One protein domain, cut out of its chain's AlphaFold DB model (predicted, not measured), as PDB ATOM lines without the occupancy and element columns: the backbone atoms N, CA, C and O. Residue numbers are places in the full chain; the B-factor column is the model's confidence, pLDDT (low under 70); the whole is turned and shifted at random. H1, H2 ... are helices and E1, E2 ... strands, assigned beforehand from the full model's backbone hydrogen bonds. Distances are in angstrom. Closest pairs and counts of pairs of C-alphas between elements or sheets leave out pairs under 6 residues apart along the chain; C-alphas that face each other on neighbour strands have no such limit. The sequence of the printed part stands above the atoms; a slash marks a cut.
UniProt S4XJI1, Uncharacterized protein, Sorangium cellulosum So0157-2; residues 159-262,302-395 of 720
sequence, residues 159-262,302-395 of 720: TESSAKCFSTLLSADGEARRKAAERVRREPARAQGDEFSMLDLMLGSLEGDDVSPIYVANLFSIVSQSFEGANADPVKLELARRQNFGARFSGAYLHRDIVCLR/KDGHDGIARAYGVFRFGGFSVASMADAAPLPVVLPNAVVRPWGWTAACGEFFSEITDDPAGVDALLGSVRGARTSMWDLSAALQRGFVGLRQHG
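Overview. This is residues 159 to 262 and 302 to 395 of the 720 residues of an uncharacterized protein of Sorangium cellulosum So0157-2 (UniProt S4XJI1). Around H4 is a helical body, with H3 and H8 alongside H4 and H2 crossing both H3 and H4; a small strand hairpin, E1 and E2, sits between H6 and residues 377 to 384 of H8. The long stretch 327 to 364, with no named element, folds back through a short antiparallel pairing of residues 339 to 340 with 352 to 353, and residues 390 to 395 stick out at the end of H8. The 198 printed residues hold H1 to H7, E1, E2 and H8 in chain order; under half, 98, are in named elements, mostly helix. The antiparallel sheet has the order E1 - E2. The whole is compact, with a radius of gyration of the C-alphas of 16.8 A and spans of 49 by 39 by 31 A.

Along the chain. Find E1 at residues 365 to 367, beginning at C-alpha 365 (-68.025, -15.599, 60.378), and E2 at 370 to 372. H6 is residues 307 to 312. H8, 377 to 394, is 25.6 A long and ends at C-alpha 394 (-41.895, -26.019, 56.864). H4 is 212 to 222, 16.1 A; H5 is 234 to 254, 28.2 A. Look earlier for H1, 160 to 167, starting at C-alpha 160 (-78.873, -37.069, 41.053), H2, 174 to 186, 18.3 A, and H3, 198 to 207, 13.9 A. H7 is 322 to 326.

Arrangement. In the hairpin E1 and E2, antiparallel at 164 degrees, N 367 and O 370 are within hydrogen-bond range at 3.0 A. The closest C-alphas of H6 and E1 are Arg 310 and Ala 365, 4.5 A; those of E2 and H8 are Val 370 and Asp 379, 6.2 A. H8 touches H4, Ser 381 to Val 216 at 5.4 A between C-alphas, a shallow tilt of 13 degrees, opposite ways. H4, the hub, forms a helical hairpin with H3, whose closest C-alphas are Met 202 and Ile 214, 5.9 A. H2 touches H3, about perpendicular at 83 degrees, with C-alphas of Arg 178 and Gly 204 at 4.1 A. H2 touches H4 with residues 181 to 185 alone, Arg 185 to Pro 213 at 5.2 A between C-alphas. H1 touches H3, Phe 166 to Leu 199 at 4.9 A between C-alphas. H4 and H5, a helical hairpin, only just touch, with 3 pairs of C-alphas within 8 A, the closest Ile 222 and Phe 245, 6.4 A. H5 touches H6, Gly 246 to Tyr 312 at 5.2 A between C-alphas. H7 touches no helix. In H2, H3, H5, H6 and H8 every O i to N i+4 pair is within hydrogen-bond range; H1 has 2 of 4, H4 4 of 7, and H7 0 of 1 but 2 of 2 O i to N i+3 pairs.

Size, cuts and confidence. Look for the farthest C-alphas at Asp 173 and Gly 304, 51.9 A apart. Residues 263 to 301 are not printed; C-alphas 262 and 302 are 17.0 A apart across the cut. The links H2 to H3, H4 to H5 and H7 to E1 are long. pLDDT is under 70 at residues 159 to 162, 229 to 230 and 327 to 337.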
ATOM      1  N   THR A 159     -79.169 -38.407  45.656       67.00
ATOM      2  CA  THR A 159     -79.701 -37.333  44.807       67.00
ATOM      3  C   THR A 159     -78.877 -37.204  43.524       67.00
ATOM      4  O   THR A 159     -77.650 -37.090  43.561       67.00
ATOM      5  N   GLU A 160     -79.545 -37.169  42.364       59.22
ATOM      6  CA  GLU A 160     -78.873 -37.069  41.053       59.22
ATOM      7  C   GLU A 160     -77.891 -35.894  40.951       59.22
ATOM      8  O   GLU A 160     -76.914 -35.940  40.205       59.22
ATOM      9  N   SER A 161     -78.206 -34.794  41.627       60.41
ATOM     10  CA  SER A 161     -77.614 -33.492  41.370       60.41
ATOM     11  C   SER A 161     -76.211 -33.356  41.975       60.41
ATOM     12  O   SER A 161     -75.340 -32.778  41.330       60.41
ATOM     13  N   SER A 162     -75.957 -33.945  43.150       69.81
ATOM     14  CA  SER A 162     -74.600 -34.072  43.704       69.81
ATOM     15  C   SER A 162     -73.854 -35.248  43.063       69.81
ATOM     16  O   SER A 162     -72.669 -35.130  42.750       69.81
ATOM     17  N   ALA A 163     -74.564 -36.341  42.750       75.69
ATOM     18  CA  ALA A 163     -73.996 -37.508  42.079       75.69
ATOM     19  C   ALA A 163     -73.323 -37.165  40.733       75.69
ATOM     20  O   ALA A 163     -72.205 -37.614  40.486       75.69
ATOM     21  N   LYS A 164     -73.937 -36.318  39.890       83.06
ATOM     22  CA  LYS A 164     -73.418 -35.961  38.548       83.06
ATOM     23  C   LYS A 164     -72.006 -35.359  38.545       83.06
ATOM     24  O   LYS A 164     -71.253 -35.601  37.599       83.06
ATOM     25  N   CYS A 165     -71.629 -34.626  39.594       87.88
ATOM     26  CA  CYS A 165     -70.285 -34.058  39.749       87.88
ATOM     27  C   CYS A 165     -69.201 -35.134  39.971       87.88
ATOM     28  O   CYS A 165     -68.059 -34.964  39.538       87.88
ATOM     29  N   PHE A 166     -69.571 -36.253  40.603       91.38
ATOM     30  CA  PHE A 166     -68.675 -37.339  41.017       91.38
ATOM     31  C   PHE A 166     -68.841 -38.643  40.209       91.38
ATOM     32  O   PHE A 166     -68.039 -39.556  40.372       91.38
ATOM     33  N   SER A 167     -69.848 -38.757  39.333       85.31
ATOM     34  CA  SER A 167     -70.062 -39.934  38.467       85.31
ATOM     35  C   SER A 167     -69.453 -39.817  37.069       85.31
ATOM     36  O   SER A 167     -69.331 -40.814  36.363       85.31
ATOM     37  N   THR A 168     -69.150 -38.601  36.617       86.31
ATOM     38  CA  THR A 168     -68.841 -38.335  35.205       86.31
ATOM     39  C   THR A 168     -67.334 -38.295  34.985       86.31
ATOM     40  O   THR A 168     -66.689 -37.338  35.396       86.31
ATOM     41  N   LEU A 169     -66.759 -39.296  34.319       91.19
ATOM     42  CA  LEU A 169     -65.364 -39.243  33.871       91.19
ATOM     43  C   LEU A 169     -65.291 -38.445  32.560       91.19
ATOM     44  O   LEU A 169     -65.845 -38.894  31.557       91.19
ATOM     45  N   LEU A 170     -64.632 -37.280  32.552       92.19
ATOM     46  CA  LEU A 170     -64.465 -36.473  31.334       92.19
ATOM     47  C   LEU A 170     -63.141 -36.773  30.621       92.19
ATOM     48  O   LEU A 170     -63.072 -36.638  29.401       92.19
ATOM     49  N   SER A 171     -62.113 -37.232  31.349       90.81
ATOM     50  CA  SER A 171     -60.827 -37.638  30.777       90.81
ATOM     51  C   SER A 171     -60.458 -39.087  31.099       90.81
ATOM     52  O   SER A 171     -60.216 -39.469  32.247       90.81
ATOM     53  N   ALA A 172     -60.300 -39.884  30.041       91.56
ATOM     54  CA  ALA A 172     -59.625 -41.180  30.117       91.56
ATOM     55  C   ALA A 172     -58.085 -41.048  30.194       91.56
ATOM     56  O   ALA A 172     -57.420 -41.994  30.608       91.56
ATOM     57  N   ASP A 173     -57.516 -39.893  29.824       93.00
ATOM     58  CA  ASP A 173     -56.084 -39.613  29.960       93.00
ATOM     59  C   ASP A 173     -55.744 -39.177  31.393       93.00
ATOM     60  O   ASP A 173     -56.158 -38.104  31.851       93.00
ATOM     61  N   GLY A 174     -54.949 -39.997  32.084       92.50
ATOM     62  CA  GLY A 174     -54.456 -39.721  33.432       92.50
ATOM     63  C   GLY A 174     -53.499 -38.526  33.517       92.50
ATOM     64  O   GLY A 174     -53.372 -37.921  34.578       92.50
ATOM     65  N   GLU A 175     -52.848 -38.124  32.422       94.88
ATOM     66  CA  GLU A 175     -52.008 -36.921  32.416       94.88
ATOM     67  C   GLU A 175     -52.850 -35.640  32.469       94.88
ATOM     68  O   GLU A 175     -52.547 -34.733  33.248       94.88
ATOM     69  N   ALA A 176     -53.951 -35.570  31.717       94.38
ATOM     70  CA  ALA A 176     -54.934 -34.497  31.859       94.38
ATOM     71  C   ALA A 176     -55.560 -34.459  33.271       94.38
ATOM     72  O   ALA A 176     -55.691 -33.378  33.851       94.38
ATOM     73  N   ARG A 177     -55.854 -35.623  33.875       96.00
ATOM     74  CA  ARG A 177     -56.350 -35.706  35.265       96.00
ATOM     75  C   ARG A 177     -55.337 -35.174  36.283       96.00
ATOM     76  O   ARG A 177     -55.681 -34.316  37.098       96.00
ATOM     77  N   ARG A 178     -54.068 -35.594  36.205       96.81
ATOM     78  CA  ARG A 178     -52.987 -35.057  37.058       96.81
ATOM     79  C   ARG A 178     -52.815 -33.543  36.895       96.81
ATOM     80  O   ARG A 178     -52.627 -32.847  37.888       96.81
ATOM     81  N   LYS A 179     -52.942 -32.999  35.677       95.50
ATOM     82  CA  LYS A 179     -52.914 -31.541  35.438       95.50
ATOM     83  C   LYS A 179     -54.086 -30.800  36.087       95.50
ATOM     84  O   LYS A 179     -53.899 -29.676  36.548       95.50
ATOM     85  N   ALA A 180     -55.277 -31.402  36.158       94.75
ATOM     86  CA  ALA A 180     -56.396 -30.833  36.911       94.75
ATOM     87  C   ALA A 180     -56.087 -30.772  38.420       94.75
ATOM     88  O   ALA A 180     -56.232 -29.708  39.025       94.75
ATOM     89  N   ALA A 181     -55.562 -31.860  38.998       97.06
ATOM     90  CA  ALA A 181     -55.123 -31.896  40.397       97.06
ATOM     91  C   ALA A 181     -54.007 -30.878  40.700       97.06
ATOM     92  O   ALA A 181     -54.097 -30.134  41.675       97.06
ATOM     93  N   GLU A 182     -53.005 -30.761  39.825       95.81
ATOM     94  CA  GLU A 182     -51.913 -29.787  39.959       95.81
ATOM     95  C   GLU A 182     -52.402 -28.329  39.938       95.81
ATOM     96  O   GLU A 182     -51.916 -27.490  40.700       95.81
ATOM     97  N   ARG A 183     -53.382 -28.025  39.081       95.00
ATOM     98  CA  ARG A 183     -54.017 -26.705  38.981       95.00
ATOM     99  C   ARG A 183     -54.773 -26.354  40.262       95.00
ATOM    100  O   ARG A 183     -54.520 -25.295  40.831       95.00
ATOM    101  N   VAL A 184     -55.622 -27.255  40.762       96.38
ATOM    102  CA  VAL A 184     -56.326 -27.065  42.045       96.38
ATOM    103  C   VAL A 184     -55.332 -26.921  43.207       96.38
ATOM    104  O   VAL A 184     -55.537 -26.102  44.100       96.38
ATOM    105  N   ARG A 185     -54.206 -27.648  43.171       95.31
ATOM    106  CA  ARG A 185     -53.127 -27.532  44.161       95.31
ATOM    107  C   ARG A 185     -52.480 -26.147  44.186       95.31
ATOM    108  O   ARG A 185     -52.301 -25.587  45.264       95.31
ATOM    109  N   ARG A 186     -52.082 -25.619  43.022       92.94
ATOM    110  CA  ARG A 186     -51.232 -24.417  42.916       92.94
ATOM    111  C   ARG A 186     -51.982 -23.097  42.802       92.94
ATOM    112  O   ARG A 186     -51.419 -22.062  43.150       92.94
ATOM    113  N   GLU A 187     -53.186 -23.109  42.248       93.19
ATOM    114  CA  GLU A 187     -53.865 -21.897  41.792       93.19
ATOM    115  C   GLU A 187     -55.114 -21.621  42.640       93.19
ATOM    116  O   GLU A 187     -55.819 -22.564  43.009       93.19
ATOM    117  N   PRO A 188     -55.435 -20.354  42.958       91.94
ATOM    118  CA  PRO A 188     -56.681 -20.023  43.640       91.94
ATOM    119  C   PRO A 188     -57.882 -20.267  42.717       91.94
ATOM    120  O   PRO A 188     -57.796 -20.067  41.504       91.94
ATOM    121  N   ALA A 189     -59.021 -20.637  43.301       92.12
ATOM    122  CA  ALA A 189     -60.243 -20.967  42.574       92.12
ATOM    123  C   ALA A 189     -60.749 -19.798  41.697       92.12
ATOM    124  O   ALA A 189     -61.234 -18.785  42.202       92.12
ATOM    125  N   ARG A 190     -60.615 -19.930  40.369       85.50
ATOM    126  CA  ARG A 190     -61.030 -18.954  39.335       85.50
ATOM    127  C   ARG A 190     -61.424 -19.676  38.042       85.50
ATOM    128  O   ARG A 190     -61.014 -20.813  37.842       85.50
ATOM    129  N   ALA A 191     -62.176 -19.037  37.144       74.75
ATOM    130  CA  ALA A 191     -62.523 -19.631  35.844       74.75
ATOM    131  C   ALA A 191     -61.306 -19.652  34.897       74.75
ATOM    132  O   ALA A 191     -60.994 -18.633  34.282       74.75
ATOM    133  N   GLN A 192     -60.616 -20.794  34.783       74.94
ATOM    134  CA  GLN A 192     -59.434 -20.947  33.922       74.94
ATOM    135  C   GLN A 192     -59.102 -22.408  33.570       74.94
ATOM    136  O   GLN A 192     -59.221 -23.293  34.413       74.94
ATOM    137  N   GLY A 193     -58.590 -22.629  32.355       76.25
ATOM    138  CA  GLY A 193     -58.084 -23.923  31.875       76.25
ATOM    139  C   GLY A 193     -59.163 -24.913  31.416       76.25
ATOM    140  O   GLY A 193     -60.343 -24.575  31.349       76.25
ATOM    141  N   ASP A 194     -58.733 -26.135  31.091       85.12
ATOM    142  CA  ASP A 194     -59.587 -27.194  30.536       85.12
ATOM    143  C   ASP A 194     -60.594 -27.746  31.559       85.12
ATOM    144  O   ASP A 194     -60.308 -27.798  32.760       85.12
ATOM    145  N   GLU A 195     -61.761 -28.181  31.085       91.81
ATOM    146  CA  GLU A 195     -62.855 -28.690  31.919       91.81
ATOM    147  C   GLU A 195     -62.538 -30.065  32.534       91.81
ATOM    148  O   GLU A 195     -61.938 -30.926  31.894       91.81
ATOM    149  N   PHE A 196     -62.949 -30.271  33.790       94.38
ATOM    150  CA  PHE A 196     -62.783 -31.525  34.534       94.38
ATOM    151  C   PHE A 196     -63.934 -31.726  35.537       94.38
ATOM    152  O   PHE A 196     -64.595 -30.759  35.929       94.38
ATOM    153  N   SER A 197     -64.188 -32.968  35.957       94.00
ATOM    154  CA  SER A 197     -65.137 -33.312  37.025       94.00
ATOM    155  C   SER A 197     -64.439 -33.594  38.359       94.00
ATOM    156  O   SER A 197     -63.221 -33.773  38.410       94.00
ATOM    157  N   MET A 198     -65.196 -33.723  39.454       94.75
ATOM    158  CA  MET A 198     -64.595 -34.189  40.709       94.75
ATOM    159  C   MET A 198     -64.076 -35.631  40.611       94.75
ATOM    160  O   MET A 198     -63.109 -35.954  41.291       94.75
ATOM    161  N   LEU A 199     -64.626 -36.477  39.729       94.88
ATOM    162  CA  LEU A 199     -64.078 -37.816  39.484       94.88
ATOM    163  C   LEU A 199     -62.712 -37.756  38.784       94.88
ATOM    164  O   LEU A 199     -61.782 -38.448  39.198       94.88
ATOM    165  N   ASP A 200     -62.563 -36.890  37.775       96.19
ATOM    166  CA  ASP A 200     -61.269 -36.640  37.128       96.19
ATOM    167  C   ASP A 200     -60.242 -36.110  38.141       96.19
ATOM    168  O   ASP A 200     -59.089 -36.543  38.137       96.19
ATOM    169  N   LEU A 201     -60.667 -35.212  39.040       97.00
ATOM    170  CA  LEU A 201     -59.816 -34.656  40.091       97.00
ATOM    171  C   LEU A 201     -59.389 -35.712  41.117       97.00
ATOM    172  O   LEU A 201     -58.215 -35.749  41.482       97.00
ATOM    173  N   MET A 202     -60.308 -36.557  41.591       97.38
ATOM    174  CA  MET A 202     -60.015 -37.610  42.570       97.38
ATOM    175  C   MET A 202     -59.026 -38.628  42.008       97.38
ATOM    176  O   MET A 202     -58.004 -38.903  42.636       97.38
ATOM    177  N   LEU A 203     -59.276 -39.113  40.790       97.69
ATOM    178  CA  LEU A 203     -58.369 -40.028  40.101       97.69
ATOM    179  C   LEU A 203     -57.015 -39.359  39.833       97.69
ATOM    180  O   LEU A 203     -55.989 -39.927  40.187       97.69
ATOM    181  N   GLY A 204     -56.995 -38.121  39.328       97.94
ATOM    182  CA  GLY A 204     -55.760 -37.363  39.094       97.94
ATOM    183  C   GLY A 204     -54.944 -37.081  40.359       97.94
ATOM    184  O   GLY A 204     -53.716 -37.073  40.305       97.94
ATOM    185  N   SER A 205     -55.611 -36.898  41.499       98.50
ATOM    186  CA  SER A 205     -54.984 -36.705  42.815       98.50
ATOM    187  C   SER A 205     -54.371 -38.004  43.349       98.50
ATOM    188  O   SER A 205     -53.272 -37.986  43.897       98.50
ATOM    189  N   LEU A 206     -55.032 -39.150  43.140       98.31
ATOM    190  CA  LEU A 206     -54.498 -40.475  43.486       98.31
ATOM    191  C   LEU A 206     -53.381 -40.929  42.529       98.31
ATOM    192  O   LEU A 206     -52.425 -41.564  42.964       98.31
ATOM    193  N   GLU A 207     -53.467 -40.582  41.242       97.12
ATOM    194  CA  GLU A 207     -52.419 -40.819  40.235       97.12
ATOM    195  C   GLU A 207     -51.186 -39.929  40.436       97.12
ATOM    196  O   GLU A 207     -50.074 -40.343  40.111       97.12
ATOM    197  N   GLY A 208     -51.384 -38.701  40.920       97.06
ATOM    198  CA  GLY A 208     -50.320 -37.766  41.295       97.06
ATOM    199  C   GLY A 208     -49.800 -37.946  42.726       97.06
ATOM    200  O   GLY A 208     -48.848 -37.264  43.096       97.06
ATOM    201  N   ASP A 209     -50.420 -38.844  43.499       97.88
ATOM    202  CA  ASP A 209     -50.151 -39.124  44.913       97.88
ATOM    203  C   ASP A 209     -50.092 -37.860  45.799       97.88
ATOM    204  O   ASP A 209     -49.141 -37.622  46.539       97.88
ATOM    205  N   ASP A 210     -51.130 -37.026  45.699       98.19
ATOM    206  CA  ASP A 210     -51.354 -35.841  46.534       98.19
ATOM    207  C   ASP A 210     -52.864 -35.615  46.659       98.19
ATOM    208  O   ASP A 210     -53.507 -35.189  45.702       98.19
ATOM    209  N   VAL A 211     -53.452 -35.923  47.820       98.44
ATOM    210  CA  VAL A 211     -54.920 -35.866  48.011       98.44
ATOM    211  C   VAL A 211     -55.435 -34.507  48.487       98.44
ATOM    212  O   VAL A 211     -56.648 -34.292  48.540       98.44
ATOM    213  N   SER A 212     -54.540 -33.557  48.782       98.25
ATOM    214  CA  SER A 212     -54.920 -32.196  49.186       98.25
ATOM    215  C   SER A 212     -55.839 -31.455  48.187       98.25
ATOM    216  O   SER A 212     -56.744 -30.753  48.652       98.25
ATOM    217  N   PRO A 213     -55.738 -31.632  46.846       98.06
ATOM    218  CA  PRO A 213     -56.623 -30.963  45.890       98.06
ATOM    219  C   PRO A 213     -58.084 -31.402  46.012       98.06
ATOM    220  O   PRO A 213     -58.982 -30.579  45.836       98.06
ATOM    221  N   ILE A 214     -58.335 -32.671  46.362       97.88
ATOM    222  CA  ILE A 214     -59.693 -33.209  46.531       97.88
ATOM    223  C   ILE A 214     -60.430 -32.426  47.626       97.88
ATOM    224  O   ILE A 214     -61.553 -31.966  47.419       97.88
ATOM    225  N   TYR A 215     -59.768 -32.221  48.768       97.94
ATOM    226  CA  TYR A 215     -60.317 -31.493  49.914       97.94
ATOM    227  C   TYR A 215     -60.493 -29.997  49.620       97.94
ATOM    228  O   TYR A 215     -61.480 -29.407  50.044       97.94
ATOM    229  N   VAL A 216     -59.594 -29.370  48.853       97.50
ATOM    230  CA  VAL A 216     -59.733 -27.950  48.471       97.50
ATOM    231  C   VAL A 216     -60.919 -27.724  47.522       97.50
ATOM    232  O   VAL A 216     -61.676 -26.771  47.713       97.50
ATOM    233  N   ALA A 217     -61.119 -28.592  46.524       95.94
ATOM    234  CA  ALA A 217     -62.217 -28.444  45.568       95.94
ATOM    235  C   ALA A 217     -63.583 -28.857  46.142       95.94
ATOM    236  O   ALA A 217     -64.586 -28.193  45.868       95.94
ATOM    237  N   ASN A 218     -63.635 -29.902  46.979       95.06
ATOM    238  CA  ASN A 218     -64.893 -30.421  47.522       95.06
ATOM    239  C   ASN A 218     -65.655 -29.405  48.406       95.06
ATOM    240  O   ASN A 218     -66.872 -29.505  48.564       95.06
ATOM    241  N   LEU A 219     -64.981 -28.377  48.934       95.06
ATOM    242  CA  LEU A 219     -65.626 -27.257  49.633       95.06
ATOM    243  C   LEU A 219     -66.728 -26.587  48.796       95.06
ATOM    244  O   LEU A 219     -67.785 -26.247  49.323       95.06
ATOM    245  N   PHE A 220     -66.521 -26.449  47.484       94.06
ATOM    246  CA  PHE A 220     -67.522 -25.875  46.587       94.06
ATOM    247  C   PHE A 220     -68.684 -26.840  46.319       94.06
ATOM    248  O   PHE A 220     -69.832 -26.399  46.269       94.06
ATOM    249  N   SER A 221     -68.437 -28.151  46.205       89.56
ATOM    250  CA  SER A 221     -69.514 -29.125  45.973       89.56
ATOM    251  C   SER A 221     -70.440 -29.261  47.181       89.56
ATOM    252  O   SER A 221     -71.648 -29.390  46.975       89.56
ATOM    253  N   ILE A 222     -69.928 -29.124  48.416       88.81
ATOM    254  CA  ILE A 222     -70.735 -29.149  49.656       88.81
ATOM    255  C   ILE A 222     -71.892 -28.143  49.611       88.81
ATOM    256  O   ILE A 222     -72.997 -28.488  50.025       88.81
ATOM    257  N   VAL A 223     -71.640 -26.933  49.100       89.00
ATOM    258  CA  VAL A 223     -72.611 -25.821  49.026       89.00
ATOM    259  C   VAL A 223     -73.153 -25.574  47.612       89.00
ATOM    260  O   VAL A 223     -73.845 -24.585  47.372       89.00
ATOM    261  N   SER A 224     -72.838 -26.447  46.648       86.38
ATOM    262  CA  SER A 224     -73.308 -26.306  45.262       86.38
ATOM    263  C   SER A 224     -74.838 -26.323  45.180       86.38
ATOM    264  O   SER A 224     -75.433 -25.584  44.394       86.38
ATOM    265  N   GLN A 225     -75.471 -27.136  46.028       79.62
ATOM    266  CA  GLN A 225     -76.897 -27.448  46.041       79.62
ATOM    267  C   GLN A 225     -77.408 -27.574  47.478       79.62
ATOM    268  O   GLN A 225     -76.643 -27.798  48.414       79.62
ATOM    269  N   SER A 226     -78.723 -27.457  47.648       84.12
ATOM    270  CA  SER A 226     -79.385 -27.469  48.949       84.12
ATOM    271  C   SER A 226     -80.777 -28.091  48.861       84.12
ATOM    272  O   SER A 226     -81.373 -28.140  47.789       84.12
ATOM    273  N   PHE A 227     -81.340 -28.464  50.012       80.75
ATOM    274  CA  PHE A 227     -82.787 -28.588  50.165       80.75
ATOM    275  C   PHE A 227     -83.498 -27.231  49.970       80.75
ATOM    276  O   PHE A 227     -82.943 -26.162  50.274       80.75
ATOM    277  N   GLU A 228     -84.735 -27.291  49.483       77.12
ATOM    278  CA  GLU A 228     -85.663 -26.165  49.337       77.12
ATOM    279  C   GLU A 228     -86.538 -26.008  50.594       77.12
ATOM    280  O   GLU A 228     -86.849 -26.984  51.276       77.12
ATOM    281  N   GLY A 229     -86.953 -24.776  50.903       69.69
ATOM    282  CA  GLY A 229     -87.785 -24.464  52.071       69.69
ATOM    283  C   GLY A 229     -89.116 -23.825  51.684       69.69
ATOM    284  O   GLY A 229     -89.219 -22.601  51.626       69.69
ATOM    285  N   ALA A 230     -90.155 -24.633  51.456       66.19
ATOM    286  CA  ALA A 230     -91.482 -24.126  51.104       66.19
ATOM    287  C   ALA A 230     -92.055 -23.217  52.213       66.19
ATOM    288  O   ALA A 230     -92.347 -23.674  53.318       66.19
ATOM    289  N   ASN A 231     -92.258 -21.933  51.899       71.25
ATOM    290  CA  ASN A 231     -92.732 -20.885  52.819       71.25
ATOM    291  C   ASN A 231     -91.823 -20.618  54.040       71.25
ATOM    292  O   ASN A 231     -92.283 -20.058  55.037       71.25
ATOM    293  N   ALA A 232     -90.543 -21.001  53.984       77.06
ATOM    294  CA  ALA A 232     -89.575 -20.624  55.007       77.06
ATOM    295  C   ALA A 232     -89.170 -19.145  54.867       77.06
ATOM    296  O   ALA A 232     -89.072 -18.613  53.762       77.06
ATOM    297  N   ASP A 233     -88.894 -18.488  55.994       86.12
ATOM    298  CA  ASP A 233     -88.226 -17.184  55.993       86.12
ATOM    299  C   ASP A 233     -86.815 -17.329  55.372       86.12
ATOM    300  O   ASP A 233     -86.080 -18.227  55.800       86.12
ATOM    301  N   PRO A 234     -86.410 -16.488  54.394       83.75
ATOM    302  CA  PRO A 234     -85.145 -16.673  53.676       83.75
ATOM    303  C   PRO A 234     -83.898 -16.667  54.569       83.75
ATOM    304  O   PRO A 234     -82.954 -17.407  54.300       83.75
ATOM    305  N   VAL A 235     -83.893 -15.878  55.650       88.31
ATOM    306  CA  VAL A 235     -82.760 -15.806  56.586       88.31
ATOM    307  C   VAL A 235     -82.708 -17.060  57.456       88.31
ATOM    308  O   VAL A 235     -81.641 -17.649  57.627       88.31
ATOM    309  N   LYS A 236     -83.855 -17.535  57.957       88.88
ATOM    310  CA  LYS A 236     -83.923 -18.807  58.700       88.88
ATOM    311  C   LYS A 236     -83.549 -20.008  57.832       88.88
ATOM    312  O   LYS A 236     -82.889 -20.919  58.324       88.88
ATOM    313  N   LEU A 237     -83.946 -20.005  56.558       88.75
ATOM    314  CA  LEU A 237     -83.579 -21.046  55.601       88.75
ATOM    315  C   LEU A 237     -82.064 -21.054  55.352       88.75
ATOM    316  O   LEU A 237     -81.441 -22.104  55.469       88.75
ATOM    317  N   GLU A 238     -81.457 -19.895  55.095       89.56
ATOM    318  CA  GLU A 238     -80.002 -19.746  54.947       89.56
ATOM    319  C   GLU A 238     -79.233 -20.234  56.192       89.56
ATOM    320  O   GLU A 238     -78.260 -20.978  56.066       89.56
ATOM    321  N   LEU A 239     -79.694 -19.896  57.403       91.69
ATOM    322  CA  LEU A 239     -79.087 -20.378  58.652       91.69
ATOM    323  C   LEU A 239     -79.190 -21.906  58.808       91.69
ATOM    324  O   LEU A 239     -78.206 -22.548  59.180       91.69
ATOM    325  N   ALA A 240     -80.337 -22.508  58.479       91.31
ATOM    326  CA  ALA A 240     -80.512 -23.963  58.516       91.31
ATOM    327  C   ALA A 240     -79.628 -24.685  57.479       91.31
ATOM    328  O   ALA A 240     -79.041 -25.728  57.774       91.31
ATOM    329  N   ARG A 241     -79.479 -24.106  56.279       90.81
ATOM    330  CA  ARG A 241     -78.571 -24.599  55.230       90.81
ATOM    331  C   ARG A 241     -77.118 -24.589  55.711       90.81
ATOM    332  O   ARG A 241     -76.452 -25.620  55.658       90.81
ATOM    333  N   ARG A 242     -76.654 -23.474  56.289       93.19
ATOM    334  CA  ARG A 242     -75.313 -23.355  56.895       93.19
ATOM    335  C   ARG A 242     -75.063 -24.364  58.007       93.19
ATOM    336  O   ARG A 242     -73.976 -24.926  58.063       93.19
ATOM    337  N   GLN A 243     -76.049 -24.623  58.867       92.06
ATOM    338  CA  GLN A 243     -75.936 -25.651  59.907       92.06
ATOM    339  C   GLN A 243     -75.737 -27.050  59.312       92.06
ATOM    340  O   GLN A 243     -74.863 -27.781  59.773       92.06
ATOM    341  N   ASN A 244     -76.476 -27.405  58.257       90.19
ATOM    342  CA  ASN A 244     -76.302 -28.677  57.555       90.19
ATOM    343  C   ASN A 244     -74.923 -28.779  56.866       90.19
ATOM    344  O   ASN A 244     -74.191 -29.740  57.108       90.19
ATOM    345  N   PHE A 245     -74.517 -27.772  56.086       92.62
ATOM    346  CA  PHE A 245     -73.207 -27.751  55.420       92.62
ATOM    347  C   PHE A 245     -72.033 -27.752  56.409       92.62
ATOM    348  O   PHE A 245     -71.073 -28.502  56.234       92.62
ATOM    349  N   GLY A 246     -72.125 -26.957  57.475       93.19
ATOM    350  CA  GLY A 246     -71.118 -26.876  58.529       93.19
ATOM    351  C   GLY A 246     -70.996 -28.163  59.345       93.19
ATOM    352  O   GLY A 246     -69.884 -28.551  59.708       93.19
ATOM    353  N   ALA A 247     -72.101 -28.880  59.573       89.25
ATOM    354  CA  ALA A 247     -72.079 -30.204  60.192       89.25
ATOM    355  C   ALA A 247     -71.402 -31.253  59.288       89.25
ATOM    356  O   ALA A 247     -70.555 -32.006  59.773       89.25
ATOM    357  N   ARG A 248     -71.697 -31.263  57.974       89.31
ATOM    358  CA  ARG A 248     -70.975 -32.108  56.999       89.31
ATOM    359  C   ARG A 248     -69.477 -31.821  57.028       89.31
ATOM    360  O   ARG A 248     -68.687 -32.742  57.201       89.31
ATOM    361  N   PHE A 249     -69.096 -30.548  56.916       93.56
ATOM    362  CA  PHE A 249     -67.700 -30.114  56.956       93.56
ATOM    363  C   PHE A 249     -67.007 -30.545  58.257       93.56
ATOM    364  O   PHE A 249     -65.970 -31.196  58.216       93.56
ATOM    365  N   SER A 250     -67.601 -30.278  59.420       91.75
ATOM    366  CA  SER A 250     -67.001 -30.637  60.713       91.75
ATOM    367  C   SER A 250     -66.773 -32.148  60.863       91.75
ATOM    368  O   SER A 250     -65.756 -32.563  61.425       91.75
ATOM    369  N   GLY A 251     -67.672 -32.967  60.303       88.25
ATOM    370  CA  GLY A 251     -67.571 -34.427  60.288       88.25
ATOM    371  C   GLY A 251     -66.693 -35.039  59.184       88.25
ATOM    372  O   GLY A 251     -66.384 -36.223  59.296       88.25
ATOM    373  N   ALA A 252     -66.316 -34.281  58.147       91.38
ATOM    374  CA  ALA A 252     -65.540 -34.747  56.981       91.38
ATOM    375  C   ALA A 252     -64.209 -33.991  56.760       91.38
ATOM    376  O   ALA A 252     -63.497 -34.239  55.790       91.38
ATOM    377  N   TYR A 253     -63.902 -33.005  57.611       95.69
ATOM    378  CA  TYR A 253     -62.685 -32.188  57.547       95.69
ATOM    379  C   TYR A 253     -62.053 -32.024  58.923       95.69
ATOM    380  O   TYR A 253     -60.856 -32.224  59.061       95.69
ATOM    381  N   LEU A 254     -62.813 -31.621  59.945       92.94
ATOM    382  CA  LEU A 254     -62.189 -31.219  61.210       92.94
ATOM    383  C   LEU A 254     -62.027 -32.354  62.218       92.94
ATOM    384  O   LEU A 254     -61.118 -32.284  63.040       92.94
ATOM    385  N   HIS A 255     -62.944 -33.332  62.227       88.69
ATOM    386  CA  HIS A 255     -63.114 -34.215  63.386       88.69
ATOM    387  C   HIS A 255     -63.195 -33.371  64.678       88.69
ATOM    388  O   HIS A 255     -62.474 -33.578  65.654       88.69
ATOM    389  N   ARG A 256     -64.048 -32.338  64.660       89.06
ATOM    390  CA  ARG A 256     -64.329 -31.451  65.798       89.06
ATOM    391  C   ARG A 256     -65.796 -31.070  65.802       89.06
ATOM    392  O   ARG A 256     -66.234 -30.282  64.973       89.06
ATOM    393  N   ASP A 257     -66.540 -31.609  66.759       88.38
ATOM    394  CA  ASP A 257     -67.876 -31.115  67.065       88.38
ATOM    395  C   ASP A 257     -67.760 -29.922  68.024       88.38
ATOM    396  O   ASP A 257     -67.246 -30.055  69.138       88.38
ATOM    397  N   ILE A 258     -68.243 -28.756  67.589       89.56
ATOM    398  CA  ILE A 258     -68.227 -27.502  68.356       89.56
ATOM    399  C   ILE A 258     -68.991 -27.650  69.683       89.56
ATOM    400  O   ILE A 258     -68.608 -27.045  70.682       89.56
ATOM    401  N   VAL A 259     -70.027 -28.496  69.739       89.50
ATOM    402  CA  VAL A 259     -70.777 -28.781  70.972       89.50
ATOM    403  C   VAL A 259     -69.887 -29.487  72.000       89.50
ATOM    404  O   VAL A 259     -69.954 -29.179  73.192       89.50
ATOM    405  N   CYS A 260     -68.999 -30.380  71.550       92.00
ATOM    406  CA  CYS A 260     -68.072 -31.100  72.426       92.00
ATOM    407  C   CYS A 260     -66.960 -30.202  72.992       92.00
ATOM    408  O   CYS A 260     -66.492 -30.463  74.101       92.00
ATOM    409  N   LEU A 261     -66.568 -29.128  72.291       93.50
ATOM    410  CA  LEU A 261     -65.439 -28.263  72.675       93.50
ATOM    411  C   LEU A 261     -65.591 -27.599  74.050       93.50
ATOM    412  O   LEU A 261     -64.592 -27.291  74.699       93.50
ATOM    413  N   ARG A 262     -66.819 -27.435  74.551       92.19
ATOM    414  CA  ARG A 262     -67.072 -26.905  75.904       92.19
ATOM    415  C   ARG A 262     -66.607 -27.841  77.028       92.19
ATOM    416  O   ARG A 262     -66.312 -27.360  78.117       92.19
ATOM    417  N   LYS A 302     -71.102 -13.344  69.334       94.50
ATOM    418  CA  LYS A 302     -70.990 -11.958  68.869       94.50
ATOM    419  C   LYS A 302     -72.269 -11.525  68.160       94.50
ATOM    420  O   LYS A 302     -72.831 -12.295  67.389       94.50
ATOM    421  N   ASP A 303     -72.710 -10.295  68.420       92.19
ATOM    422  CA  ASP A 303     -73.865  -9.649  67.775       92.19
ATOM    423  C   ASP A 303     -75.172 -10.479  67.826       92.19
ATOM    424  O   ASP A 303     -76.028 -10.374  66.953       92.19
ATOM    425  N   GLY A 304     -75.340 -11.301  68.872       91.06
ATOM    426  CA  GLY A 304     -76.493 -12.196  69.059       91.06
ATOM    427  C   GLY A 304     -76.401 -13.538  68.318       91.06
ATOM    428  O   GLY A 304     -77.370 -14.297  68.313       91.06
ATOM    429  N   HIS A 305     -75.255 -13.846  67.706       93.44
ATOM    430  CA  HIS A 305     -74.974 -15.122  67.052       93.44
ATOM    431  C   HIS A 305     -74.015 -15.973  67.889       93.44
ATOM    432  O   HIS A 305     -72.910 -15.535  68.227       93.44
ATOM    433  N   ASP A 306     -74.431 -17.207  68.182       94.50
ATOM    434  CA  ASP A 306     -73.622 -18.181  68.913       94.50
ATOM    435  C   ASP A 306     -72.385 -18.658  68.123       94.50
ATOM    436  O   ASP A 306     -72.207 -18.384  66.930       94.50
ATOM    437  N   GLY A 307     -71.511 -19.400  68.805       93.44
ATOM    438  CA  GLY A 307     -70.269 -19.890  68.213       93.44
ATOM    439  C   GLY A 307     -70.448 -20.835  67.020       93.44
ATOM    440  O   GLY A 307     -69.589 -20.866  66.141       93.44
ATOM    441  N   ILE A 308     -71.567 -21.565  66.943       94.69
ATOM    442  CA  ILE A 308     -71.873 -22.479  65.831       94.69
ATOM    443  C   ILE A 308     -72.291 -21.663  64.608       94.69
ATOM    444  O   ILE A 308     -71.757 -21.868  63.518       94.69
ATOM    445  N   ALA A 309     -73.186 -20.688  64.789       95.25
ATOM    446  CA  ALA A 309     -73.587 -19.762  63.738       95.25
ATOM    447  C   ALA A 309     -72.371 -19.031  63.148       95.25
ATOM    448  O   ALA A 309     -72.253 -18.936  61.927       95.25
ATOM    449  N   ARG A 310     -71.427 -18.589  63.991       96.19
ATOM    450  CA  ARG A 310     -70.190 -17.929  63.541       96.19
ATOM    451  C   ARG A 310     -69.204 -18.874  62.854       96.19
ATOM    452  O   ARG A 310     -68.685 -18.512  61.800       96.19
ATOM    453  N   ALA A 311     -68.978 -20.083  63.374       95.38
ATOM    454  CA  ALA A 311     -68.140 -21.082  62.698       95.38
ATOM    455  C   ALA A 311     -68.676 -21.426  61.300       95.38
ATOM    456  O   ALA A 311     -67.912 -21.587  60.350       95.38
ATOM    457  N   TYR A 312     -70.003 -21.521  61.172       96.06
ATOM    458  CA  TYR A 312     -70.667 -21.935  59.940       96.06
ATOM    459  C   TYR A 312     -71.107 -20.769  59.038       96.06
ATOM    460  O   TYR A 312     -71.637 -21.003  57.952       96.06
ATOM    461  N   GLY A 313     -70.844 -19.515  59.427       95.12
ATOM    462  CA  GLY A 313     -71.191 -18.320  58.647       95.12
ATOM    463  C   GLY A 313     -70.590 -18.308  57.235       95.12
ATOM    464  O   GLY A 313     -71.180 -17.761  56.310       95.12
ATOM    465  N   VAL A 314     -69.458 -18.992  57.052       94.88
ATOM    466  CA  VAL A 314     -68.745 -19.118  55.775       94.88
ATOM    467  C   VAL A 314     -69.471 -19.993  54.733       94.88
ATOM    468  O   VAL A 314     -69.254 -19.809  53.535       94.88
ATOM    469  N   PHE A 315     -70.369 -20.904  55.142       94.75
ATOM    470  CA  PHE A 315     -71.098 -21.831  54.249       94.75
ATOM    471  C   PHE A 315     -72.310 -21.186  53.561       94.75
ATOM    472  O   PHE A 315     -73.410 -21.740  53.547       94.75
ATOM    473  N   ARG A 316     -72.113 -19.986  53.007       89.81
ATOM    474  CA  ARG A 316     -73.164 -19.215  52.338       89.81
ATOM    475  C   ARG A 316     -73.740 -19.968  51.145       89.81
ATOM    476  O   ARG A 316     -72.990 -20.467  50.311       89.81
ATOM    477  N   PHE A 317     -75.064 -19.958  51.016       89.50
ATOM    478  CA  PHE A 317     -75.760 -20.433  49.817       89.50
ATOM    479  C   PHE A 317     -76.460 -19.271  49.114       89.50
ATOM    480  O   PHE A 317     -76.195 -19.007  47.937       89.50
ATOM    481  N   GLY A 318     -77.280 -18.521  49.855       85.31
ATOM    482  CA  GLY A 318     -77.972 -17.326  49.384       85.31
ATOM    483  C   GLY A 318     -77.013 -16.236  48.899       85.31
ATOM    484  O   GLY A 318     -76.203 -15.703  49.664       85.31
ATOM    485  N   GLY A 319     -77.109 -15.901  47.609       80.62
ATOM    486  CA  GLY A 319     -76.225 -14.926  46.960       80.62
ATOM    487  C   GLY A 319     -74.797 -15.430  46.714       80.62
ATOM    488  O   GLY A 319     -73.940 -14.629  46.355       80.62
ATOM    489  N   PHE A 320     -74.538 -16.732  46.896       88.88
ATOM    490  CA  PHE A 320     -73.259 -17.378  46.586       88.88
ATOM    491  C   PHE A 320     -73.398 -18.415  45.465       88.88
ATOM    492  O   PHE A 320     -72.785 -18.258  44.411       88.88
ATOM    493  N   SER A 321     -74.224 -19.447  45.663       88.69
ATOM    494  CA  SER A 321     -74.506 -20.449  44.628       88.69
ATOM    495  C   SER A 321     -75.530 -19.905  43.637       88.69
ATOM    496  O   SER A 321     -76.555 -19.349  44.045       88.69
ATOM    497  N   VAL A 322     -75.308 -20.115  42.337       85.75
ATOM    498  CA  VAL A 322     -76.293 -19.780  41.293       85.75
ATOM    499  C   VAL A 322     -77.588 -20.580  41.477       85.75
ATOM    500  O   VAL A 322     -78.669 -20.071  41.183       85.75
ATOM    501  N   ALA A 323     -77.524 -21.772  42.086       83.19
ATOM    502  CA  ALA A 323     -78.708 -22.558  42.434       83.19
ATOM    503  C   ALA A 323     -79.657 -21.832  43.412       83.19
ATOM    504  O   ALA A 323     -80.858 -22.084  43.390       83.19
ATOM    505  N   SER A 324     -79.162 -20.875  44.215       78.12
ATOM    506  CA  SER A 324     -80.011 -20.062  45.107       78.12
ATOM    507  C   SER A 324     -80.980 -19.127  44.367       78.12
ATOM    508  O   SER A 324     -81.941 -18.646  44.960       78.12
ATOM    509  N   MET A 325     -80.791 -18.905  43.059       75.62
ATOM    510  CA  MET A 325     -81.733 -18.141  42.231       75.62
ATOM    511  C   MET A 325     -83.062 -18.871  41.972       75.62
ATOM    512  O   MET A 325     -84.006 -18.236  41.507       75.62
ATOM    513  N   ALA A 326     -83.139 -20.180  42.238       70.94
ATOM    514  CA  ALA A 326     -84.361 -20.969  42.070       70.94
ATOM    515  C   ALA A 326     -85.344 -20.845  43.255       70.94
ATOM    516  O   ALA A 326     -86.512 -21.205  43.112       70.94
ATOM    517  N   ASP A 327     -84.903 -20.326  44.409       67.25
ATOM    518  CA  ASP A 327     -85.764 -20.139  45.582       67.25
ATOM    519  C   ASP A 327     -86.869 -19.095  45.303       67.25
ATOM    520  O   ASP A 327     -86.627 -18.048  44.706       67.25
ATOM    521  N   ALA A 328     -88.090 -19.334  45.796       53.47
ATOM    522  CA  ALA A 328     -89.282 -18.525  45.480       53.47
ATOM    523  C   ALA A 328     -89.248 -17.055  45.966       53.47
ATOM    524  O   ALA A 328     -90.088 -16.246  45.569       53.47
ATOM    525  N   ALA A 329     -88.296 -16.713  46.833       60.81
ATOM    526  CA  ALA A 329     -88.010 -15.356  47.281       60.81
ATOM    527  C   ALA A 329     -86.487 -15.219  47.449       60.81
ATOM    528  O   ALA A 329     -85.987 -15.345  48.572       60.81
ATOM    529  N   PRO A 330     -85.728 -15.020  46.354       59.78
ATOM    530  CA  PRO A 330     -84.286 -14.892  46.455       59.78
ATOM    531  C   PRO A 330     -83.961 -13.656  47.296       59.78
ATOM    532  O   PRO A 330     -84.563 -12.590  47.127       59.78
ATOM    533  N   LEU A 331     -82.994 -13.795  48.204       62.31
ATOM    534  CA  LEU A 331     -82.399 -12.652  48.898       62.31
ATOM    535  C   LEU A 331     -81.945 -11.616  47.854       62.31
ATOM    536  O   LEU A 331     -81.540 -12.021  46.764       62.31
ATOM    537  N   PRO A 332     -82.019 -10.301  48.130       54.44
ATOM    538  CA  PRO A 332     -81.836  -9.268  47.111       54.44
ATOM    539  C   PRO A 332     -80.413  -9.259  46.523       54.44
ATOM    540  O   PRO A 332     -79.525  -8.546  46.992       54.44
ATOM    541  N   VAL A 333     -80.208 -10.041  45.460       53.56
ATOM    542  CA  VAL A 333     -78.981 -10.062  44.663       53.56
ATOM    543  C   VAL A 333     -78.990  -8.845  43.744       53.56
ATOM    544  O   VAL A 333     -79.723  -8.788  42.755       53.56
ATOM    545  N   VAL A 334     -78.153  -7.860  44.059       50.84
ATOM    546  CA  VAL A 334     -77.830  -6.777  43.125       50.84
ATOM    547  C   VAL A 334     -76.902  -7.368  42.063       50.84
ATOM    548  O   VAL A 334     -75.757  -7.679  42.364       50.84
ATOM    549  N   LEU A 335     -77.404  -7.573  40.842       53.94
ATOM    550  CA  LEU A 335     -76.657  -8.209  39.749       53.94
ATOM    551  C   LEU A 335     -75.803  -7.197  38.964       53.94
ATOM    552  O   LEU A 335     -76.332  -6.441  38.146       53.94
ATOM    553  N   PRO A 336     -74.479  -7.224  39.170       51.03
ATOM    554  CA  PRO A 336     -73.526  -7.158  38.056       51.03
ATOM    555  C   PRO A 336     -72.491  -8.308  38.068       51.03
ATOM    556  O   PRO A 336     -71.528  -8.275  37.306       51.03
ATOM    557  N   ASN A 337     -72.664  -9.305  38.943       62.81
ATOM    558  CA  ASN A 337     -71.617 -10.264  39.312       62.81
ATOM    559  C   ASN A 337     -71.322 -11.300  38.213       62.81
ATOM    560  O   ASN A 337     -72.236 -11.860  37.605       62.81
ATOM    561  N   ALA A 338     -70.041 -11.626  38.022       78.19
ATOM    562  CA  ALA A 338     -69.632 -12.716  37.143       78.19
ATOM    563  C   ALA A 338     -69.934 -14.087  37.776       78.19
ATOM    564  O   ALA A 338     -69.593 -14.349  38.933       78.19
ATOM    565  N   VAL A 339     -70.549 -14.972  36.988       87.31
ATOM    566  CA  VAL A 339     -70.699 -16.395  37.315       87.31
ATOM    567  C   VAL A 339     -69.387 -17.111  36.997       87.31
ATOM    568  O   VAL A 339     -68.825 -16.945  35.914       87.31
ATOM    569  N   VAL A 340     -68.890 -17.896  37.950       90.44
ATOM    570  CA  VAL A 340     -67.588 -18.562  37.891       90.44
ATOM    571  C   VAL A 340     -67.736 -20.048  38.196       90.44
ATOM    572  O   VAL A 340     -68.398 -20.451  39.153       90.44
ATOM    573  N   ARG A 341     -67.039 -20.859  37.394       92.25
ATOM    574  CA  ARG A 341     -66.774 -22.277  37.648       92.25
ATOM    575  C   ARG A 341     -65.359 -22.417  38.235       92.25
ATOM    576  O   ARG A 341     -64.403 -22.113  37.515       92.25
ATOM    577  N   PRO A 342     -65.200 -22.788  39.524       93.00
ATOM    578  CA  PRO A 342     -63.905 -23.005  40.171       93.00
ATOM    579  C   PRO A 342     -62.943 -23.835  39.314       93.00
ATOM    580  O   PRO A 342     -63.279 -24.925  38.867       93.00
ATOM    581  N   TRP A 343     -61.757 -23.286  39.038       93.31
ATOM    582  CA  TRP A 343     -60.720 -23.866  38.168       93.31
ATOM    583  C   TRP A 343     -61.202 -24.314  36.776       93.31
ATOM    584  O   TRP A 343     -60.543 -25.130  36.144       93.31
ATOM    585  N   GLY A 344     -62.336 -23.804  36.283       88.62
ATOM    586  CA  GLY A 344     -62.938 -24.253  35.025       88.62
ATOM    587  C   GLY A 344     -63.641 -25.617  35.092       88.62
ATOM    588  O   GLY A 344     -63.892 -26.200  34.041       88.62
ATOM    589  N   TRP A 345     -63.969 -26.133  36.284       93.19
ATOM    590  CA  TRP A 345     -64.636 -27.432  36.442       93.19
ATOM    591  C   TRP A 345     -66.006 -27.506  35.748       93.19
ATOM    592  O   TRP A 345     -66.579 -26.489  35.344       93.19
ATOM    593  N   THR A 346     -66.565 -28.704  35.604       92.06
ATOM    594  CA  THR A 346     -67.853 -28.883  34.922       92.06
ATOM    595  C   THR A 346     -69.027 -28.218  35.645       92.06
ATOM    596  O   THR A 346     -69.093 -28.194  36.873       92.06
ATOM    597  N   ALA A 347     -70.001 -27.705  34.884       88.81
ATOM    598  CA  ALA A 347     -71.221 -27.106  35.434       88.81
ATOM    599  C   ALA A 347     -72.027 -28.081  36.321       88.81
ATOM    600  O   ALA A 347     -72.744 -27.644  37.219       88.81
ATOM    601  N   ALA A 348     -71.859 -29.399  36.144       88.19
ATOM    602  CA  ALA A 348     -72.454 -30.408  37.025       88.19
ATOM    603  C   ALA A 348     -71.951 -30.341  38.483       88.19
ATOM    604  O   ALA A 348     -72.627 -30.845  39.375       88.19
ATOM    605  N   CYS A 349     -70.801 -29.705  38.736       89.00
ATOM    606  CA  CYS A 349     -70.270 -29.449  40.077       89.00
ATOM    607  C   CYS A 349     -70.738 -28.113  40.688       89.00
ATOM    608  O   CYS A 349     -70.474 -27.842  41.858       89.00
ATOM    609  N   GLY A 350     -71.483 -27.304  39.931       89.56
ATOM    610  CA  GLY A 350     -72.057 -26.040  40.384       89.56
ATOM    611  C   GLY A 350     -71.318 -24.802  39.881       89.56
ATOM    612  O   GLY A 350     -70.157 -24.844  39.462       89.56
ATOM    613  N   GLU A 351     -72.035 -23.683  39.934       91.06
ATOM    614  CA  GLU A 351     -71.595 -22.364  39.489       91.06
ATOM    615  C   GLU A 351     -71.864 -21.340  40.599       91.06
ATOM    616  O   GLU A 351     -72.886 -21.418  41.290       91.06
ATOM    617  N   PHE A 352     -70.954 -20.380  40.780       91.19
ATOM    618  CA  PHE A 352     -70.969 -19.475  41.933       91.19
ATOM    619  C   PHE A 352     -70.705 -18.030  41.519       91.19
ATOM    620  O   PHE A 352     -69.993 -17.766  40.549       91.19
ATOM    621  N   PHE A 353     -71.240 -17.082  42.283       89.50
ATOM    622  CA  PHE A 353     -70.932 -15.667  42.119       89.50
ATOM    623  C   PHE A 353     -69.550 -15.343  42.693       89.50
ATOM    624  O   PHE A 353     -69.213 -15.742  43.809       89.50
ATOM    625  N   SER A 354     -68.742 -14.599  41.934       85.69
ATOM    626  CA  SER A 354     -67.396 -14.189  42.357       85.69
ATOM    627  C   SER A 354     -67.378 -13.048  43.380       85.69
ATOM    628  O   SER A 354     -66.405 -12.907  44.113       85.69
ATOM    629  N   GLU A 355     -68.424 -12.219  43.416       83.50
ATOM    630  CA  GLU A 355     -68.549 -11.097  44.354       83.50
ATOM    631  C   GLU A 355     -69.583 -11.411  45.438       83.50
ATOM    632  O   GLU A 355     -70.710 -11.810  45.139       83.50
ATOM    633  N   ILE A 356     -69.186 -11.213  46.698       85.38
ATOM    634  CA  ILE A 356     -69.962 -11.569  47.890       85.38
ATOM    635  C   ILE A 356     -70.447 -10.292  48.582       85.38
ATOM    636  O   ILE A 356     -69.654  -9.422  48.954       85.38
ATOM    637  N   THR A 357     -71.764 -10.172  48.752       84.00
ATOM    638  CA  THR A 357     -72.407  -9.080  49.500       84.00
ATOM    639  C   THR A 357     -72.237  -9.263  51.012       84.00
ATOM    640  O   THR A 357     -71.720 -10.282  51.467       84.00
ATOM    641  N   ASP A 358     -72.692  -8.308  51.826       87.19
ATOM    642  CA  ASP A 358     -72.809  -8.534  53.275       87.19
ATOM    643  C   ASP A 358     -73.717  -9.733  53.598       87.19
ATOM    644  O   ASP A 358     -74.536 -10.164  52.776       87.19
ATOM    645  N   ASP A 359     -73.526 -10.318  54.778       88.69
ATOM    646  CA  ASP A 359     -74.246 -11.512  55.194       88.69
ATOM    647  C   ASP A 359     -75.747 -11.211  55.364       88.69
ATOM    648  O   ASP A 359     -76.100 -10.363  56.189       88.69
ATOM    649  N   PRO A 360     -76.652 -11.900  54.642       83.88
ATOM    650  CA  PRO A 360     -78.096 -11.694  54.775       83.88
ATOM    651  C   PRO A 360     -78.628 -11.994  56.183       83.88
ATOM    652  O   PRO A 360     -79.689 -11.494  56.548       83.88
ATOM    653  N   ALA A 361     -77.910 -12.804  56.966       88.44
ATOM    654  CA  ALA A 361     -78.239 -13.142  58.343       88.44
ATOM    655  C   ALA A 361     -77.506 -12.274  59.382       88.44
ATOM    656  O   ALA A 361     -77.724 -12.477  60.571       88.44
ATOM    657  N   GLY A 362     -76.638 -11.341  58.965       91.00
ATOM    658  CA  GLY A 362     -75.840 -10.496  59.865       91.00
ATOM    659  C   GLY A 362     -74.655 -11.196  60.548       91.00
ATOM    660  O   GLY A 362     -73.960 -10.575  61.348       91.00
ATOM    661  N   VAL A 363     -74.398 -12.467  60.222       94.44
ATOM    662  CA  VAL A 363     -73.374 -13.287  60.882       94.44
ATOM    663  C   VAL A 363     -71.959 -12.809  60.538       94.44
ATOM    664  O   VAL A 363     -71.553 -12.781  59.378       94.44
ATOM    665  N   ASP A 364     -71.166 -12.511  61.568       94.75
ATOM    666  CA  ASP A 364     -69.717 -12.337  61.457       94.75
ATOM    667  C   ASP A 364     -69.016 -13.697  61.574       94.75
ATOM    668  O   ASP A 364     -68.847 -14.220  62.685       94.75
ATOM    669  N   ALA A 365     -68.635 -14.276  60.433       96.06
ATOM    670  CA  ALA A 365     -68.025 -15.599  60.378       96.06
ATOM    671  C   ALA A 365     -66.672 -15.650  61.113       96.06
ATOM    672  O   ALA A 365     -65.949 -14.653  61.190       96.06
ATOM    673  N   LEU A 366     -66.318 -16.826  61.638       96.31
ATOM    674  CA  LEU A 366     -65.024 -17.080  62.271       96.31
ATOM    675  C   LEU A 366     -64.600 -18.545  62.101       96.31
ATOM    676  O   LEU A 366     -65.001 -19.409  62.879       96.31
ATOM    677  N   LEU A 367     -63.748 -18.803  61.105       95.31
ATOM    678  CA  LEU A 367     -63.103 -20.100  60.886       95.31
ATOM    679  C   LEU A 367     -61.659 -19.882  60.406       95.31
ATOM    680  O   LEU A 367     -61.389 -19.626  59.234       95.31
ATOM    681  N   GLY A 368     -60.711 -19.942  61.336       92.38
ATOM    682  CA  GLY A 368     -59.293 -19.718  61.077       92.38
ATOM    683  C   GLY A 368     -58.973 -18.261  60.729       92.38
ATOM    684  O   GLY A 368     -59.266 -17.344  61.508       92.38
ATOM    685  N   SER A 369     -58.347 -18.033  59.567       96.31
ATOM    686  CA  SER A 369     -58.168 -16.682  59.011       96.31
ATOM    687  C   SER A 369     -59.442 -16.111  58.376       96.31
ATOM    688  O   SER A 369     -59.530 -14.897  58.195       96.31
ATOM    689  N   VAL A 370     -60.438 -16.951  58.067       96.81
ATOM    690  CA  VAL A 370     -61.681 -16.531  57.410       96.81
ATOM    691  C   VAL A 370     -62.591 -15.856  58.430       96.81
ATOM    692  O   VAL A 370     -63.089 -16.501  59.358       96.81
ATOM    693  N   ARG A 371     -62.749 -14.534  58.294       95.56
ATOM    694  CA  ARG A 371     -63.443 -13.663  59.256       95.56
ATOM    695  C   ARG A 371     -64.198 -12.541  58.547       95.56
ATOM    696  O   ARG A 371     -63.700 -12.012  57.554       95.56
ATOM    697  N   GLY A 372     -65.348 -12.133  59.082       94.31
ATOM    698  CA  GLY A 372     -66.163 -11.042  58.534       94.31
ATOM    699  C   GLY A 372     -67.521 -11.488  57.984       94.31
ATOM    700  O   GLY A 372     -67.796 -12.672  57.823       94.31
ATOM    701  N   ALA A 373     -68.359 -10.512  57.623       91.88
ATOM    702  CA  ALA A 373     -69.691 -10.736  57.042       91.88
ATOM    703  C   ALA A 373     -69.694 -10.970  55.510       91.88
ATOM    704  O   ALA A 373     -70.749 -11.144  54.907       91.88
ATOM    705  N   ARG A 374     -68.531 -10.947  54.842       91.56
ATOM    706  CA  ARG A 374     -68.404 -11.114  53.372       91.56
ATOM    707  C   ARG A 374     -67.653 -12.383  52.957       91.56
ATOM    708  O   ARG A 374     -67.171 -12.473  51.836       91.56
ATOM    709  N   THR A 375     -67.542 -13.349  53.863       93.81
ATOM    710  CA  THR A 375     -66.799 -14.601  53.653       93.81
ATOM    711  C   THR A 375     -67.623 -15.666  52.932       93.81
ATOM    712  O   THR A 375     -68.842 -15.714  53.081       93.81
ATOM    713  N   SER A 376     -66.954 -16.568  52.220       93.06
ATOM    714  CA  SER A 376     -67.550 -17.620  51.389       93.06
ATOM    715  C   SER A 376     -66.614 -18.832  51.227       93.06
ATOM    716  O   SER A 376     -65.506 -18.857  51.769       93.06
ATOM    717  N   MET A 377     -66.998 -19.824  50.410       94.62
ATOM    718  CA  MET A 377     -66.080 -20.910  50.024       94.62
ATOM    719  C   MET A 377     -64.866 -20.433  49.209       94.62
ATOM    720  O   MET A 377     -63.852 -21.132  49.215       94.62
ATOM    721  N   TRP A 378     -64.894 -19.248  48.579       94.69
ATOM    722  CA  TRP A 378     -63.682 -18.658  47.986       94.69
ATOM    723  C   TRP A 378     -62.608 -18.423  49.060       94.69
ATOM    724  O   TRP A 378     -61.438 -18.740  48.856       94.69
ATOM    725  N   ASP A 379     -63.017 -17.931  50.228       96.12
ATOM    726  CA  ASP A 379     -62.124 -17.612  51.340       96.12
ATOM    727  C   ASP A 379     -61.652 -18.877  52.063       96.12
ATOM    728  O   ASP A 379     -60.462 -19.005  52.357       96.12
ATOM    729  N   LEU A 380     -62.557 -19.840  52.298       97.06
ATOM    730  CA  LEU A 380     -62.220 -21.102  52.965       97.06
ATOM    731  C   LEU A 380     -61.315 -22.002  52.117       97.06
ATOM    732  O   LEU A 380     -60.359 -22.566  52.646       97.06
ATOM    733  N   SER A 381     -61.559 -22.098  50.806       96.75
ATOM    734  CA  SER A 381     -60.674 -22.846  49.899       96.75
ATOM    735  C   SER A 381     -59.290 -22.204  49.809       96.75
ATOM    736  O   SER A 381     -58.288 -22.911  49.900       96.75
ATOM    737  N   ALA A 382     -59.209 -20.870  49.743       96.69
ATOM    738  CA  ALA A 382     -57.937 -20.156  49.779       96.69
ATOM    739  C   ALA A 382     -57.206 -20.304  51.130       96.69
ATOM    740  O   ALA A 382     -55.981 -20.416  51.142       96.69
ATOM    741  N   ALA A 383     -57.923 -20.319  52.260       97.81
ATOM    742  CA  ALA A 383     -57.348 -20.569  53.585       97.81
ATOM    743  C   ALA A 383     -56.784 -21.990  53.703       97.81
ATOM    744  O   ALA A 383     -55.614 -22.159  54.047       97.81
ATOM    745  N   LEU A 384     -57.564 -23.008  53.330       97.94
ATOM    746  CA  LEU A 384     -57.119 -24.402  53.346       97.94
ATOM    747  C   LEU A 384     -55.921 -24.630  52.404       97.94
ATOM    748  O   LEU A 384     -54.946 -25.274  52.792       97.94
ATOM    749  N   GLN A 385     -55.942 -24.039  51.203       97.44
ATOM    750  CA  GLN A 385     -54.826 -24.093  50.253       97.44
ATOM    751  C   GLN A 385     -53.549 -23.457  50.829       97.44
ATOM    752  O   GLN A 385     -52.481 -24.063  50.745       97.44
ATOM    753  N   ARG A 386     -53.635 -22.276  51.463       96.94
ATOM    754  CA  ARG A 386     -52.485 -21.651  52.149       96.94
ATOM    755  C   ARG A 386     -51.956 -22.522  53.286       96.94
ATOM    756  O   ARG A 386     -50.742 -22.669  53.399       96.94
ATOM    757  N   GLY A 387     -52.842 -23.125  54.076       97.25
ATOM    758  CA  GLY A 387     -52.481 -24.058  55.142       97.25
ATOM    759  C   GLY A 387     -51.690 -25.260  54.626       97.25
ATOM    760  O   GLY A 387     -50.594 -25.532  55.111       97.25
ATOM    761  N   PHE A 388     -52.189 -25.928  53.581       98.00
ATOM    762  CA  PHE A 388     -51.475 -27.038  52.941       98.00
ATOM    763  C   PHE A 388     -50.130 -26.610  52.331       98.00
ATOM    764  O   PHE A 388     -49.164 -27.371  52.391       98.00
ATOM    765  N   VAL A 389     -50.029 -25.402  51.768       96.38
ATOM    766  CA  VAL A 389     -48.759 -24.862  51.252       96.38
ATOM    767  C   VAL A 389     -47.757 -24.599  52.384       96.38
ATOM    768  O   VAL A 389     -46.604 -25.006  52.249       96.38
ATOM    769  N   GLY A 390     -48.177 -23.991  53.498       95.56
ATOM    770  CA  GLY A 390     -47.317 -23.740  54.664       95.56
ATOM    771  C   GLY A 390     -46.796 -25.035  55.292       95.56
ATOM    772  O   GLY A 390     -45.585 -25.249  55.372       95.56
ATOM    773  N   LEU A 391     -47.700 -25.970  55.613       96.12
ATOM    774  CA  LEU A 391     -47.331 -27.278  56.170       96.12
ATOM    775  C   LEU A 391     -46.361 -28.051  55.259       96.12
ATOM    776  O   LEU A 391     -45.432 -28.681  55.757       96.12
ATOM    777  N   ARG A 392     -46.510 -27.958  53.930       94.75
ATOM    778  CA  ARG A 392     -45.585 -28.583  52.966       94.75
ATOM    779  C   ARG A 392     -44.206 -27.911  52.918       94.75
ATOM    780  O   ARG A 392     -43.229 -28.568  52.573       94.75
ATOM    781  N   GLN A 393     -44.117 -26.614  53.210       92.31
ATOM    782  CA  GLN A 393     -42.863 -25.852  53.145       92.31
ATOM    783  C   GLN A 393     -42.005 -25.992  54.405       92.31
ATOM    784  O   GLN A 393     -40.780 -26.018  54.292       92.31
ATOM    785  N   HIS A 394     -42.622 -26.060  55.588       89.25
ATOM    786  CA  HIS A 394     -41.895 -26.019  56.864       89.25
ATOM    787  C   HIS A 394     -42.489 -26.891  57.985       89.25
ATOM    788  O   HIS A 394     -42.004 -26.833  59.113       89.25
ATOM    789  N   GLY A 395     -43.511 -27.705  57.705       89.31
ATOM    790  CA  GLY A 395     -44.233 -28.459  58.733       89.31
ATOM    791  C   GLY A 395     -45.039 -27.556  59.673       89.31
ATOM    792  O   GLY A 395     -45.152 -26.346  59.455       89.31
TER     793      GLY A 395